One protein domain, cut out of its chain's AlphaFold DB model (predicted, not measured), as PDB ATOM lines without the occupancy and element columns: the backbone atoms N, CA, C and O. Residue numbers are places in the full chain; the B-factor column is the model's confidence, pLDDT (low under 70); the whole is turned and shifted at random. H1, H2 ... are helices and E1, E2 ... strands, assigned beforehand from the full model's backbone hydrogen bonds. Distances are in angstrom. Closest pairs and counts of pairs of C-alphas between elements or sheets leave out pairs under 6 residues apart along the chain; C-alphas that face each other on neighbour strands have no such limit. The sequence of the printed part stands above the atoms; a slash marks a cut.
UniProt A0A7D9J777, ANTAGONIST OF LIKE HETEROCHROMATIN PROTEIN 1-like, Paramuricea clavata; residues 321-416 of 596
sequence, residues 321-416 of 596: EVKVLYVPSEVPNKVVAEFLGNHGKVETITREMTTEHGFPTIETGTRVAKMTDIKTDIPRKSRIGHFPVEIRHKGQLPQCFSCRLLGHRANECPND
ATOM      1  N   GLU A 321     177.499 185.608 252.433       85.88
ATOM      2  CA  GLU A 321     176.335 184.774 252.147       85.88
ATOM      3  C   GLU A 321     175.969 183.959 253.394       85.88
ATOM      4  O   GLU A 321     176.782 183.193 253.925       85.88
ATOM      5  N   VAL A 322     174.738 184.145 253.863       92.00
ATOM      6  CA  VAL A 322     174.166 183.500 255.042       92.00
ATOM      7  C   VAL A 322     173.010 182.615 254.592       92.00
ATOM      8  O   VAL A 322     171.968 183.108 254.155       92.00
ATOM      9  N   LYS A 323     173.178 181.296 254.709       95.62
ATOM     10  CA  LYS A 323     172.116 180.320 254.439       95.62
ATOM     11  C   LYS A 323     171.331 180.048 255.716       95.62
ATOM     12  O   LYS A 323     171.914 179.694 256.741       95.62
ATOM     13  N   VAL A 324     170.012 180.187 255.649       95.94
ATOM     14  CA  VAL A 324     169.072 179.895 256.736       95.94
ATOM     15  C   VAL A 324     168.238 178.682 256.328       95.94
ATOM     16  O   VAL A 324     167.429 178.752 255.402       95.94
ATOM     17  N   LEU A 325     168.481 177.563 257.004       94.19
ATOM     18  CA  LEU A 325     167.876 176.259 256.763       94.19
ATOM     19  C   LEU A 325     166.725 176.011 257.750       94.19
ATOM     20  O   LEU A 325     166.734 176.513 258.879       94.19
ATOM     21  N   TYR A 326     165.782 175.162 257.336       91.81
ATOM     22  CA  TYR A 326     164.616 174.737 258.125       91.81
ATOM     23  C   TYR A 326     163.639 175.876 258.480       91.81
ATOM     24  O   TYR A 326     162.906 175.793 259.464       91.81
ATOM     25  N   VAL A 327     163.613 176.941 257.671       91.56
ATOM     26  CA  VAL A 327     162.569 177.973 257.725       91.56
ATOM     27  C   VAL A 327     161.369 177.478 256.909       91.56
ATOM     28  O   VAL A 327     161.542 177.228 255.717       91.56
ATOM     29  N   PRO A 328     160.166 177.344 257.500       91.00
ATOM     30  CA  PRO A 328     158.977 176.923 256.761       91.00
ATOM     31  C   PRO A 328     158.631 177.860 255.593       91.00
ATOM     32  O   PRO A 328     158.951 179.055 255.615       91.00
ATOM     33  N   SER A 329     157.976 177.322 254.561       89.31
ATOM     34  CA  SER A 329     157.727 178.032 253.296       89.31
ATOM     35  C   SER A 329     156.851 179.283 253.475       89.31
ATOM     36  O   SER A 329     157.007 180.282 252.762       89.31
ATOM     37  N   GLU A 330     155.999 179.236 254.497       90.19
ATOM     38  CA  GLU A 330     154.984 180.212 254.878       90.19
ATOM     39  C   GLU A 330     155.604 181.422 255.590       90.19
ATOM     40  O   GLU A 330     154.995 182.489 255.639       90.19
ATOM     41  N   VAL A 331     156.826 181.289 256.130       92.12
ATOM     42  CA  VAL A 331     157.533 182.392 256.793       92.12
ATOM     43  C   VAL A 331     158.002 183.405 255.736       92.12
ATOM     44  O   VAL A 331     158.821 183.068 254.869       92.12
ATOM     45  N   PRO A 332     157.537 184.672 255.785       94.12
ATOM     46  CA  PRO A 332     157.932 185.677 254.805       94.12
ATOM     47  C   PRO A 332     159.404 186.070 254.953       94.12
ATOM     48  O   PRO A 332     159.914 186.204 256.069       94.12
ATOM     49  N   ASN A 333     160.066 186.383 253.834       94.88
ATOM     50  CA  ASN A 333     161.462 186.837 253.832       94.88
ATOM     51  C   ASN A 333     161.684 188.069 254.736       94.88
ATOM     52  O   ASN A 333     162.752 188.193 255.325       94.88
ATOM     53  N   LYS A 334     160.668 188.932 254.914       95.25
ATOM     54  CA  LYS A 334     160.706 190.076 255.844       95.25
ATOM     55  C   LYS A 334     161.038 189.655 257.284       95.25
ATOM     56  O   LYS A 334     161.872 190.296 257.908       95.25
ATOM     57  N   VAL A 335     160.446 188.567 257.783       95.88
ATOM     58  CA  VAL A 335     160.656 188.078 259.161       95.88
ATOM     59  C   VAL A 335     162.079 187.538 259.341       95.88
ATOM     60  O   VAL A 335     162.713 187.752 260.371       95.88
ATOM     61  N   VAL A 336     162.614 186.871 258.314       96.12
ATOM     62  CA  VAL A 336     164.002 186.385 258.309       96.12
ATOM     63  C   VAL A 336     164.992 187.554 258.210       96.12
ATOM     64  O   VAL A 336     165.995 187.561 258.919       96.12
ATOM     65  N   ALA A 337     164.699 188.566 257.389       95.62
ATOM     66  CA  ALA A 337     165.511 189.776 257.276       95.62
ATOM     67  C   ALA A 337     165.515 190.607 258.570       95.62
ATOM     68  O   ALA A 337     166.566 191.093 258.967       95.62
ATOM     69  N   GLU A 338     164.377 190.722 259.257       95.75
ATOM     70  CA  GLU A 338     164.262 191.387 260.560       95.75
ATOM     71  C   GLU A 338     165.072 190.657 261.642       95.75
ATOM     72  O   GLU A 338     165.828 191.289 262.377       95.75
ATOM     73  N   PHE A 339     165.013 189.318 261.681       95.69
ATOM     74  CA  PHE A 339     165.869 188.517 262.560       95.69
ATOM     75  C   PHE A 339     167.364 188.760 262.282       95.69
ATOM     76  O   PHE A 339     168.122 189.063 263.206       95.69
ATOM     77  N   LEU A 340     167.787 188.660 261.016       95.31
ATOM     78  CA  LEU A 340     169.184 188.841 260.606       95.31
ATOM     79  C   LEU A 340     169.670 190.295 260.779       95.31
ATOM     80  O   LEU A 340     170.846 190.513 261.069       95.31
ATOM     81  N   GLY A 341     168.767 191.275 260.687       93.56
ATOM     82  CA  GLY A 341     169.033 192.701 260.896       93.56
ATOM     83  C   GLY A 341     169.609 193.041 262.276       93.56
ATOM     84  O   GLY A 341     170.334 194.024 262.418       93.56
ATOM     85  N   ASN A 342     169.363 192.194 263.283       90.38
ATOM     86  CA  ASN A 342     169.956 192.326 264.620       90.38
ATOM     87  C   ASN A 342     171.472 192.047 264.646       90.38
ATOM     88  O   ASN A 342     172.151 192.418 265.603       90.38
ATOM     89  N   HIS A 343     172.001 191.387 263.612       88.06
ATOM     90  CA  HIS A 343     173.402 190.972 263.526       88.06
ATOM     91  C   HIS A 343     174.224 191.806 262.544       88.06
ATOM     92  O   HIS A 343     175.393 192.098 262.805       88.06
ATOM     93  N   GLY A 344     173.623 192.214 261.429       88.81
ATOM     94  CA  GLY A 344     174.263 193.016 260.389       88.81
ATOM     95  C   GLY A 344     173.245 193.578 259.407       88.81
ATOM     96  O   GLY A 344     172.046 193.325 259.519       88.81
ATOM     97  N   LYS A 345     173.712 194.340 258.421       88.19
ATOM     98  CA  LYS A 345     172.850 194.865 257.363       88.19
ATOM     99  C   LYS A 345     172.512 193.739 256.381       88.19
ATOM    100  O   LYS A 345     173.404 193.093 255.840       88.19
ATOM    101  N   VAL A 346     171.224 193.501 256.146       93.00
ATOM    102  CA  VAL A 346     170.745 192.577 255.107       93.00
ATOM    103  C   VAL A 346     170.596 193.365 253.808       93.00
ATOM    104  O   VAL A 346     169.778 194.278 253.745       93.00
ATOM    105  N   GLU A 347     171.387 193.033 252.788       89.38
ATOM    106  CA  GLU A 347     171.312 193.671 251.465       89.38
ATOM    107  C   GLU A 347     170.227 193.016 250.605       89.38
ATOM    108  O   GLU A 347     169.405 193.693 249.993       89.38
ATOM    109  N   THR A 348     170.196 191.680 250.575       89.88
ATOM    110  CA  THR A 348     169.172 190.904 249.864       89.88
ATOM    111  C   THR A 348     168.823 189.630 250.619       89.88
ATOM    112  O   THR A 348     169.625 189.111 251.398       89.88
ATOM    113  N   ILE A 349     167.624 189.101 250.365       93.94
ATOM    114  CA  ILE A 349     167.207 187.777 250.825       93.94
ATOM    115  C   ILE A 349     166.351 187.081 249.764       93.94
ATOM    116  O   ILE A 349     165.272 187.552 249.396       93.94
ATOM    117  N   THR A 350     166.825 185.937 249.286       92.62
ATOM    118  CA  THR A 350     166.179 185.127 248.254       92.62
ATOM    119  C   THR A 350     165.775 183.758 248.791       92.62
ATOM    120  O   THR A 350     166.186 183.318 249.870       92.62
ATOM    121  N   ARG A 351     164.903 183.097 248.035       92.31
ATOM    122  CA  ARG A 351     164.496 181.712 248.249       92.31
ATOM    123  C   ARG A 351     165.334 180.858 247.298       92.31
ATOM    124  O   ARG A 351     165.392 181.171 246.112       92.31
ATOM    125  N   GLU A 352     166.056 179.877 247.824       90.81
ATOM    126  CA  GLU A 352     166.900 179.004 247.003       90.81
ATOM    127  C   GLU A 352     166.010 178.022 246.232       90.81
ATOM    128  O   GLU A 352     165.131 177.399 246.828       90.81
ATOM    129  N   MET A 353     166.222 177.911 244.921       86.00
ATOM    130  CA  MET A 353     165.518 176.962 244.052       86.00
ATOM    131  C   MET A 353     166.359 175.698 243.866       86.00
ATOM    132  O   MET A 353     167.588 175.754 243.955       86.00
ATOM    133  N   THR A 354     165.710 174.562 243.617       81.06
ATOM    134  CA  THR A 354     166.411 173.310 243.313       81.06
ATOM    135  C   THR A 354     167.203 173.424 242.010       81.06
ATOM    136  O   THR A 354     166.791 174.085 241.057       81.06
ATOM    137  N   THR A 355     168.356 172.758 241.969       82.75
ATOM    138  CA  THR A 355     169.189 172.616 240.766       82.75
ATOM    139  C   THR A 355     168.859 171.347 239.976       82.75
ATOM    140  O   THR A 355     169.564 171.020 239.026       82.75
ATOM    141  N   GLU A 356     167.829 170.596 240.374       81.19
ATOM    142  CA  GLU A 356     167.411 169.372 239.686       81.19
ATOM    143  C   GLU A 356     166.774 169.671 238.321       81.19
ATOM    144  O   GLU A 356     165.889 170.522 238.177       81.19
ATOM    145  N   HIS A 357     167.222 168.941 237.297       73.12
ATOM    146  CA  HIS A 357     166.716 169.087 235.936       73.12
ATOM    147  C   HIS A 357     165.213 168.784 235.866       73.12
ATOM    148  O   HIS A 357     164.761 167.722 236.281       73.12
ATOM    149  N   GLY A 358     164.453 169.724 235.297       78.94
ATOM    150  CA  GLY A 358     162.998 169.629 235.136       78.94
ATOM    151  C   GLY A 358     162.178 170.406 236.172       78.94
ATOM    152  O   GLY A 358     161.006 170.668 235.910       78.94
ATOM    153  N   PHE A 359     162.771 170.850 237.287       81.19
ATOM    154  CA  PHE A 359     162.028 171.459 238.406       81.19
ATOM    155  C   PHE A 359     162.516 172.856 238.868       81.19
ATOM    156  O   PHE A 359     162.482 173.138 240.066       81.19
ATOM    157  N   PRO A 360     162.921 173.789 237.976       79.88
ATOM    158  CA  PRO A 360     163.596 175.043 238.357       79.88
ATOM    159  C   PRO A 360     162.749 176.027 239.192       79.88
ATOM    160  O   PRO A 360     163.262 177.043 239.655       79.88
ATOM    161  N   THR A 361     161.452 175.763 239.361       85.50
ATOM    162  CA  THR A 361     160.503 176.584 240.128       85.50
ATOM    163  C   THR A 361     160.289 176.107 241.568       85.50
ATOM    164  O   THR A 361     159.582 176.779 242.319       85.50
ATOM    165  N   ILE A 362     160.861 174.965 241.970       85.75
ATOM    166  CA  ILE A 362     160.667 174.389 243.309       85.75
ATOM    167  C   ILE A 362     161.718 174.935 244.286       85.75
ATOM    168  O   ILE A 362     162.920 174.826 244.049       85.75
ATOM    169  N   GLU A 363     161.269 175.491 245.415       85.50
ATOM    170  CA  GLU A 363     162.144 175.962 246.497       85.50
ATOM    171  C   GLU A 363     162.780 174.798 247.281       85.50
ATOM    172  O   GLU A 363     162.094 173.848 247.650       85.50
ATOM    173  N   THR A 364     164.055 174.913 247.673       84.88
ATOM    174  CA  THR A 364     164.748 173.920 248.531       84.88
ATOM    175  C   THR A 364     164.362 174.002 250.015       84.88
ATOM    176  O   THR A 364     164.870 173.241 250.838       84.88
ATOM    177  N   GLY A 365     163.529 174.975 250.400       81.44
ATOM    178  CA  GLY A 365     163.279 175.330 251.804       81.44
ATOM    179  C   GLY A 365     164.419 176.120 252.473       81.44
ATOM    180  O   GLY A 365     164.327 176.449 253.657       81.44
ATOM    181  N   THR A 366     165.479 176.468 251.735       91.81
ATOM    182  CA  THR A 366     166.557 177.345 252.217       91.81
ATOM    183  C   THR A 366     166.280 178.805 251.846       91.81
ATOM    184  O   THR A 366     165.778 179.129 250.762       91.81
ATOM    185  N   ARG A 367     166.619 179.729 252.751       94.50
ATOM    186  CA  ARG A 367     166.718 181.167 252.455       94.50
ATOM    187  C   ARG A 367     168.186 181.559 252.369       94.50
ATOM    188  O   ARG A 367     168.972 181.167 253.228       94.50
ATOM    189  N   VAL A 368     168.546 182.341 251.359       94.62
ATOM    190  CA  VAL A 368     169.911 182.839 251.161       94.62
ATOM    191  C   VAL A 368     169.883 184.351 251.326       94.62
ATOM    192  O   VAL A 368     169.218 185.049 250.564       94.62
ATOM    193  N   ALA A 369     170.570 184.857 252.344       94.44
ATOM    194  CA  ALA A 369     170.697 186.284 252.604       94.44
ATOM    195  C   ALA A 369     172.122 186.755 252.302       94.44
ATOM    196  O   ALA A 369     173.088 186.126 252.734       94.44
ATOM    197  N   LYS A 370     172.263 187.875 251.591       87.88
ATOM    198  CA  LYS A 370     173.548 188.570 251.444       87.88
ATOM    199  C   LYS A 370     173.618 189.657 252.506       87.88
ATOM    200  O   LYS A 370     172.765 190.544 252.534       87.88
ATOM    201  N   MET A 371     174.609 189.568 253.388       87.75
ATOM    202  CA  MET A 371     174.767 190.466 254.530       87.75
ATOM    203  C   MET A 371     176.090 191.225 254.490       87.75
ATOM    204  O   MET A 371     177.120 190.693 254.083       87.75
ATOM    205  N   THR A 372     176.061 192.463 254.960       82.31
ATOM    206  CA  THR A 372     177.211 193.353 255.164       82.31
ATOM    207  C   THR A 372     177.193 193.864 256.608       82.31
ATOM    208  O   THR A 372     176.247 193.611 257.355       82.31
ATOM    209  N   ASP A 373     178.254 194.553 257.042       79.94
ATOM    210  CA  ASP A 373     178.325 195.190 258.368       79.94
ATOM    211  C   ASP A 373     177.899 194.277 259.540       79.94
ATOM    212  O   ASP A 373     177.190 194.716 260.448       79.94
ATOM    213  N   ILE A 374     178.305 192.999 259.526       80.25
ATOM    214  CA  ILE A 374     178.027 192.065 260.627       80.25
ATOM    215  C   ILE A 374     178.787 192.541 261.874       80.25
ATOM    216  O   ILE A 374     180.018 192.528 261.917       80.25
ATOM    217  N   LYS A 375     178.034 193.014 262.872       75.81
ATOM    218  CA  LYS A 375     178.520 193.591 264.138       75.81
ATOM    219  C   LYS A 375     178.542 192.570 265.272       75.81
ATOM    220  O   LYS A 375     179.335 192.724 266.196       75.81
ATOM    221  N   THR A 376     177.662 191.573 265.219       75.94
ATOM    222  CA  THR A 376     177.568 190.488 266.203       75.94
ATOM    223  C   THR A 376     177.491 189.149 265.481       75.94
ATOM    224  O   THR A 376     176.876 189.040 264.420       75.94
ATOM    225  N   ASP A 377     178.120 188.120 266.044       78.56
ATOM    226  CA  ASP A 377     178.129 186.785 265.448       78.56
ATOM    227  C   ASP A 377     176.711 186.194 265.352       78.56
ATOM    228  O   ASP A 377     175.908 186.319 266.284       78.56
ATOM    229  N   ILE A 378     176.408 185.510 264.244       85.25
ATOM    230  CA  ILE A 378     175.095 184.895 264.009       85.25
ATOM    231  C   ILE A 378     175.116 183.445 264.532       85.25
ATOM    232  O   ILE A 378     175.864 182.620 263.996       85.25
ATOM    233  N   PRO A 379     174.312 183.066 265.547       81.31
ATOM    234  CA  PRO A 379     174.391 181.730 266.132       81.31
ATOM    235  C   PRO A 379     173.893 180.635 265.182       81.31
ATOM    236  O   PRO A 379     172.786 180.727 264.643       81.31
ATOM    237  N   ARG A 380     174.667 179.544 265.050       85.06
ATOM    238  CA  ARG A 380     174.321 178.418 264.163       85.06
ATOM    239  C   ARG A 380     172.946 177.827 264.459       85.06
ATOM    240  O   ARG A 380     172.204 177.560 263.523       85.06
ATOM    241  N   LYS A 381     172.591 177.595 265.728       84.69
ATOM    242  CA  LYS A 381     171.236 177.171 266.110       84.69
ATOM    243  C   LYS A 381     170.496 178.348 266.724       84.69
ATOM    244  O   LYS A 381     170.854 178.812 267.808       84.69
ATOM    245  N   SER A 382     169.447 178.775 266.031       87.62
ATOM    246  CA  SER A 382     168.664 179.973 266.338       87.62
ATOM    247  C   SER A 382     167.161 179.677 266.273       87.62
ATOM    248  O   SER A 382     166.743 178.542 266.020       87.62
ATOM    249  N   ARG A 383     166.328 180.686 266.539       86.81
ATOM    250  CA  ARG A 383     164.875 180.625 266.335       86.81
ATOM    251  C   ARG A 383     164.407 181.851 265.569       86.81
ATOM    252  O   ARG A 383     164.761 182.962 265.948       86.81
ATOM    253  N   ILE A 384     163.590 181.636 264.543       88.62
ATOM    254  CA  ILE A 384     162.882 182.701 263.824       88.62
ATOM    255  C   ILE A 384     161.399 182.513 264.137       88.62
ATOM    256  O   ILE A 384     160.808 181.476 263.827       88.62
ATOM    257  N   GLY A 385     160.823 183.467 264.871       84.12
ATOM    258  CA  GLY A 385     159.565 183.241 265.582       84.12
ATOM    259  C   GLY A 385     159.690 182.054 266.546       84.12
ATOM    260  O   GLY A 385     160.604 181.991 267.370       84.12
ATOM    261  N   HIS A 386     158.788 181.079 266.430       83.81
ATOM    262  CA  HIS A 386     158.828 179.851 267.229       83.81
ATOM    263  C   HIS A 386     159.567 178.682 266.550       83.81
ATOM    264  O   HIS A 386     159.824 177.673 267.216       83.81
ATOM    265  N   PHE A 387     159.956 178.814 265.277       88.50
ATOM    266  CA  PHE A 387     160.595 177.747 264.504       88.50
ATOM    267  C   PHE A 387     162.093 177.621 264.832       88.50
ATOM    268  O   PHE A 387     162.798 178.634 264.840       88.50
ATOM    269  N   PRO A 388     162.606 176.408 265.114       87.12
ATOM    270  CA  PRO A 388     164.039 176.171 265.241       87.12
ATOM    271  C   PRO A 388     164.692 176.182 263.853       87.12
ATOM    272  O   PRO A 388     164.294 175.414 262.984       87.12
ATOM    273  N   VAL A 389     165.712 177.016 263.666       90.75
ATOM    274  CA  VAL A 389     166.420 177.162 262.383       90.75
ATOM    275  C   VAL A 389     167.903 176.849 262.537       90.75
ATOM    276  O   VAL A 389     168.475 177.000 263.625       90.75
ATOM    277  N   GLU A 390     168.539 176.448 261.438       92.12
ATOM    278  CA  GLU A 390     169.995 176.350 261.360       92.12
ATOM    279  C   GLU A 390     170.544 177.405 260.398       92.12
ATOM    280  O   GLU A 390     170.134 177.475 259.245       92.12
ATOM    281  N   ILE A 391     171.481 178.221 260.868       92.25
ATOM    282  CA  ILE A 391     172.104 179.296 260.093       92.25
ATOM    283  C   ILE A 391     173.554 178.921 259.817       92.25
ATOM    284  O   ILE A 391     174.275 178.570 260.750       92.25
ATOM    285  N   ARG A 392     173.990 179.019 258.561       88.88
ATOM    286  CA  ARG A 392     175.363 178.735 258.124       88.88
ATOM    287  C   ARG A 392     175.929 179.912 257.337       88.88
ATOM    288  O   ARG A 392     175.290 180.393 256.406       88.88
ATOM    289  N   HIS A 393     177.145 180.325 257.676       83.62
ATOM    290  CA  HIS A 393     177.939 181.281 256.902       83.62
ATOM    291  C   HIS A 393     179.440 181.030 257.115       83.62
ATOM    292  O   HIS A 393     179.824 180.322 258.049       83.62
ATOM    293  N   LYS A 394     180.299 181.597 256.258       69.56
ATOM    294  CA  LYS A 394     181.765 181.545 256.436       69.56
ATOM    295  C   LYS A 394     182.188 182.360 257.668       69.56
ATOM    296  O   LYS A 394     181.551 183.373 257.966       69.56
ATOM    297  N   GLY A 395     183.222 181.930 258.387       64.81
ATOM    298  CA  GLY A 395     183.713 182.588 259.605       64.81
ATOM    299  C   GLY A 395     182.819 182.437 260.843       64.81
ATOM    300  O   GLY A 395     182.999 183.169 261.812       64.81
ATOM    301  N   GLN A 396     181.829 181.537 260.831       70.81
ATOM    302  CA  GLN A 396     180.874 181.392 261.933       70.81
ATOM    303  C   GLN A 396     181.513 180.742 263.173       70.81
ATOM    304  O   GLN A 396     181.963 179.595 263.131       70.81
ATOM    305  N   LEU A 397     181.499 181.450 264.309       64.31
ATOM    306  CA  LEU A 397     182.049 180.934 265.565       64.31
ATOM    307  C   LEU A 397     181.307 179.675 266.061       64.31
ATOM    308  O   LEU A 397     180.078 179.588 265.961       64.31
ATOM    309  N   PRO A 398     182.020 178.703 266.667       64.62
ATOM    310  CA  PRO A 398     181.399 177.499 267.200       64.62
ATOM    311  C   PRO A 398     180.456 177.845 268.356       64.62
ATOM    312  O   PRO A 398     180.833 178.544 269.296       64.62
ATOM    313  N   GLN A 399     179.237 177.308 268.298       71.88
ATOM    314  CA  GLN A 399     178.264 177.416 269.377       71.88
ATOM    315  C   GLN A 399     178.441 176.273 270.375       71.88
ATOM    316  O   GLN A 399     178.363 175.094 270.018       71.88
ATOM    317  N   CYS A 400     178.636 176.620 271.642       66.75
ATOM    318  CA  CYS A 400     178.760 175.659 272.721       66.75
ATOM    319  C   CYS A 400     177.442 174.903 272.930       66.75
ATOM    320  O   CYS A 400     176.410 175.514 273.208       66.75
ATOM    321  N   PHE A 401     177.455 173.567 272.864       63.78
ATOM    322  CA  PHE A 401     176.242 172.790 273.135       63.78
ATOM    323  C   PHE A 401     175.776 172.930 274.596       63.78
ATOM    324  O   PHE A 401     174.573 172.958 274.827       63.78
ATOM    325  N   SER A 402     176.695 173.087 275.558       64.38
ATOM    326  CA  SER A 402     176.379 173.153 276.995       64.38
ATOM    327  C   SER A 402     175.739 174.468 277.449       64.38
ATOM    328  O   SER A 402     174.896 174.429 278.337       64.38
ATOM    329  N   CYS A 403     176.120 175.618 276.866       64.19
ATOM    330  CA  CYS A 403     175.632 176.946 277.288       64.19
ATOM    331  C   CYS A 403     175.075 177.843 276.165       64.19
ATOM    332  O   CYS A 403     174.586 178.933 276.441       64.19
ATOM    333  N   ARG A 404     175.138 177.408 274.899       64.38
ATOM    334  CA  ARG A 404     174.702 178.133 273.683       64.38
ATOM    335  C   ARG A 404     175.414 179.447 273.348       64.38
ATOM    336  O   ARG A 404     175.109 180.008 272.295       64.38
ATOM    337  N   LEU A 405     176.366 179.902 274.163       64.25
ATOM    338  CA  LEU A 405     177.260 181.000 273.788       64.25
ATOM    339  C   LEU A 405     178.215 180.578 272.662       64.25
ATOM    340  O   LEU A 405     178.446 179.388 272.423       64.25
ATOM    341  N   LEU A 406     178.755 181.574 271.968       63.84
ATOM    342  CA  LEU A 406     179.669 181.408 270.844       63.84
ATOM    343  C   LEU A 406     181.137 181.456 271.302       63.84
ATOM    344  O   LEU A 406     181.449 181.906 272.406       63.84
ATOM    345  N   GLY A 407     182.037 180.965 270.450       63.81
ATOM    346  CA  GLY A 407     183.489 181.067 270.631       63.81
ATOM    347  C   GLY A 407     184.149 179.944 271.437       63.81
ATOM    348  O   GLY A 407     185.359 179.992 271.631       63.81
ATOM    349  N   HIS A 408     183.411 178.923 271.886       60.00
ATOM    350  CA  HIS A 408     183.986 177.758 272.575       60.00
ATOM    351  C   HIS A 408     183.154 176.483 272.370       60.00
ATOM    352  O   HIS A 408     181.968 176.537 272.029       60.00
ATOM    353  N   ARG A 409     183.764 175.308 272.578       65.38
ATOM    354  CA  ARG A 409     183.084 174.004 272.461       65.38
ATOM    355  C   ARG A 409     182.524 173.537 273.809       65.38
ATOM    356  O   ARG A 409     182.946 173.983 274.867       65.38
ATOM    357  N   ALA A 410     181.580 172.592 273.775       60.62
ATOM    358  CA  ALA A 410     180.917 172.051 274.972       60.62
ATOM    359  C   ALA A 410     181.886 171.516 276.043       60.62
ATOM    360  O   ALA A 410     181.640 171.688 277.234       60.62
ATOM    361  N   ASN A 411     182.997 170.924 275.601       53.62
ATOM    362  CA  ASN A 411     184.035 170.328 276.444       53.62
ATOM    363  C   ASN A 411     184.956 171.380 277.100       53.62
ATOM    364  O   ASN A 411     185.745 171.047 277.977       53.62
ATOM    365  N   GLU A 412     184.860 172.636 276.662       58.88
ATOM    366  CA  GLU A 412     185.666 173.789 277.088       58.88
ATOM    367  C   GLU A 412     184.773 174.868 277.729       58.88
ATOM    368  O   GLU A 412     185.156 176.031 277.830       58.88
ATOM    369  N   CYS A 413     183.541 174.510 278.105       58.69
ATOM    370  CA  CYS A 413     182.554 175.471 278.568       58.69
ATOM    371  C   CYS A 413     182.915 176.028 279.957       58.69
ATOM    372  O   CYS A 413     183.003 175.250 280.905       58.69
ATOM    373  N   PRO A 414     183.084 177.359 280.108       62.09
ATOM    374  CA  PRO A 414     183.334 177.985 281.406       62.09
ATOM    375  C   PRO A 414     182.049 178.191 282.225       62.09
ATOM    376  O   PRO A 414     182.124 178.663 283.354       62.09
ATOM    377  N   ASN A 415     180.884 177.866 281.656       61.03
ATOM    378  CA  ASN A 415     179.568 178.060 282.255       61.03
ATOM    379  C   ASN A 415     178.956 176.715 282.656       61.03
ATOM    380  O   ASN A 415     179.151 175.709 281.970       61.03
ATOM    381  N   ASP A 416     178.131 176.724 283.703       61.75
ATOM    382  CA  ASP A 416     177.353 175.552 284.097       61.75
ATOM    383  C   ASP A 416     176.434 175.066 282.967       61.75
ATOM    384  O   ASP A 416     175.852 175.850 282.213       61.75
TER     385      ASP A 416
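Overview. This is residues 321 to 416 of the 596 residues of the protein "ANTAGONIST OF LIKE HETEROCHROMATIN PROTEIN 1-like" of Paramuricea clavata (UniProt A0A7D9J777). A strongly twisted sheet of five strands curls round one short helix, H1. The long axis runs from the turn of the E2 and E3 hairpin to the end of an unnamed tail, residues 393 to 416. The printed part has 96 residues with E1, H1, E2, E3, E4, E5 in that order; the antiparallel sheet runs E2 E3 E1 E5 E4. The class is mixed, with 43 residues, under half, in named elements; it is only just compact, close to loose (radius of gyration of the C-alphas 14.8 A), spanning 50 by 26 by 25 A.

Arrangement. Start at E1, residues 321 to 325: within hydrogen-bond range are N 322 and O 369 of E3, residues 363 to 372, at 2.8 A, and N 325 and O 390 of E5, residues 387 to 392, at 2.8 A. H1, residues 333 to 341, is on the sheet, with every O i to N i+4 pair within range. Edge strand E2, residues 345 to 353, is closest to H1 at the C-alphas of Val 346 and Ala 337, 6.3 A. E1, H1, E2 make a split strand-helix-strand unit, two same-way strands with E3 between, its crossover right-handed. Hairpins are E2 and E3, with N 350 and O 368 at 2.9 A, and E5 with E4, residues 381 to 384, with N 389 and O 382 at 3.0 A.

Along the chain. Find C-alpha 321 at (176.335, 184.774, 252.147); E1 runs 12.9 A, H1 11.9 A, E2 23.5 A. E3, 24.6 A, bends by 54 degrees at residue 366. E4 runs 10.3 A; E5, 16.1 A, ends at C-alpha 392 (175.363, 178.735, 258.124).

Size, cuts and confidence. The C-alphas farthest apart, Gly 358 and Asp 416, are 51.4 A apart. The printed part has no cut and no long link; pLDDT is under 70 at 394 to 395, 397 to 398 and 400 to 416.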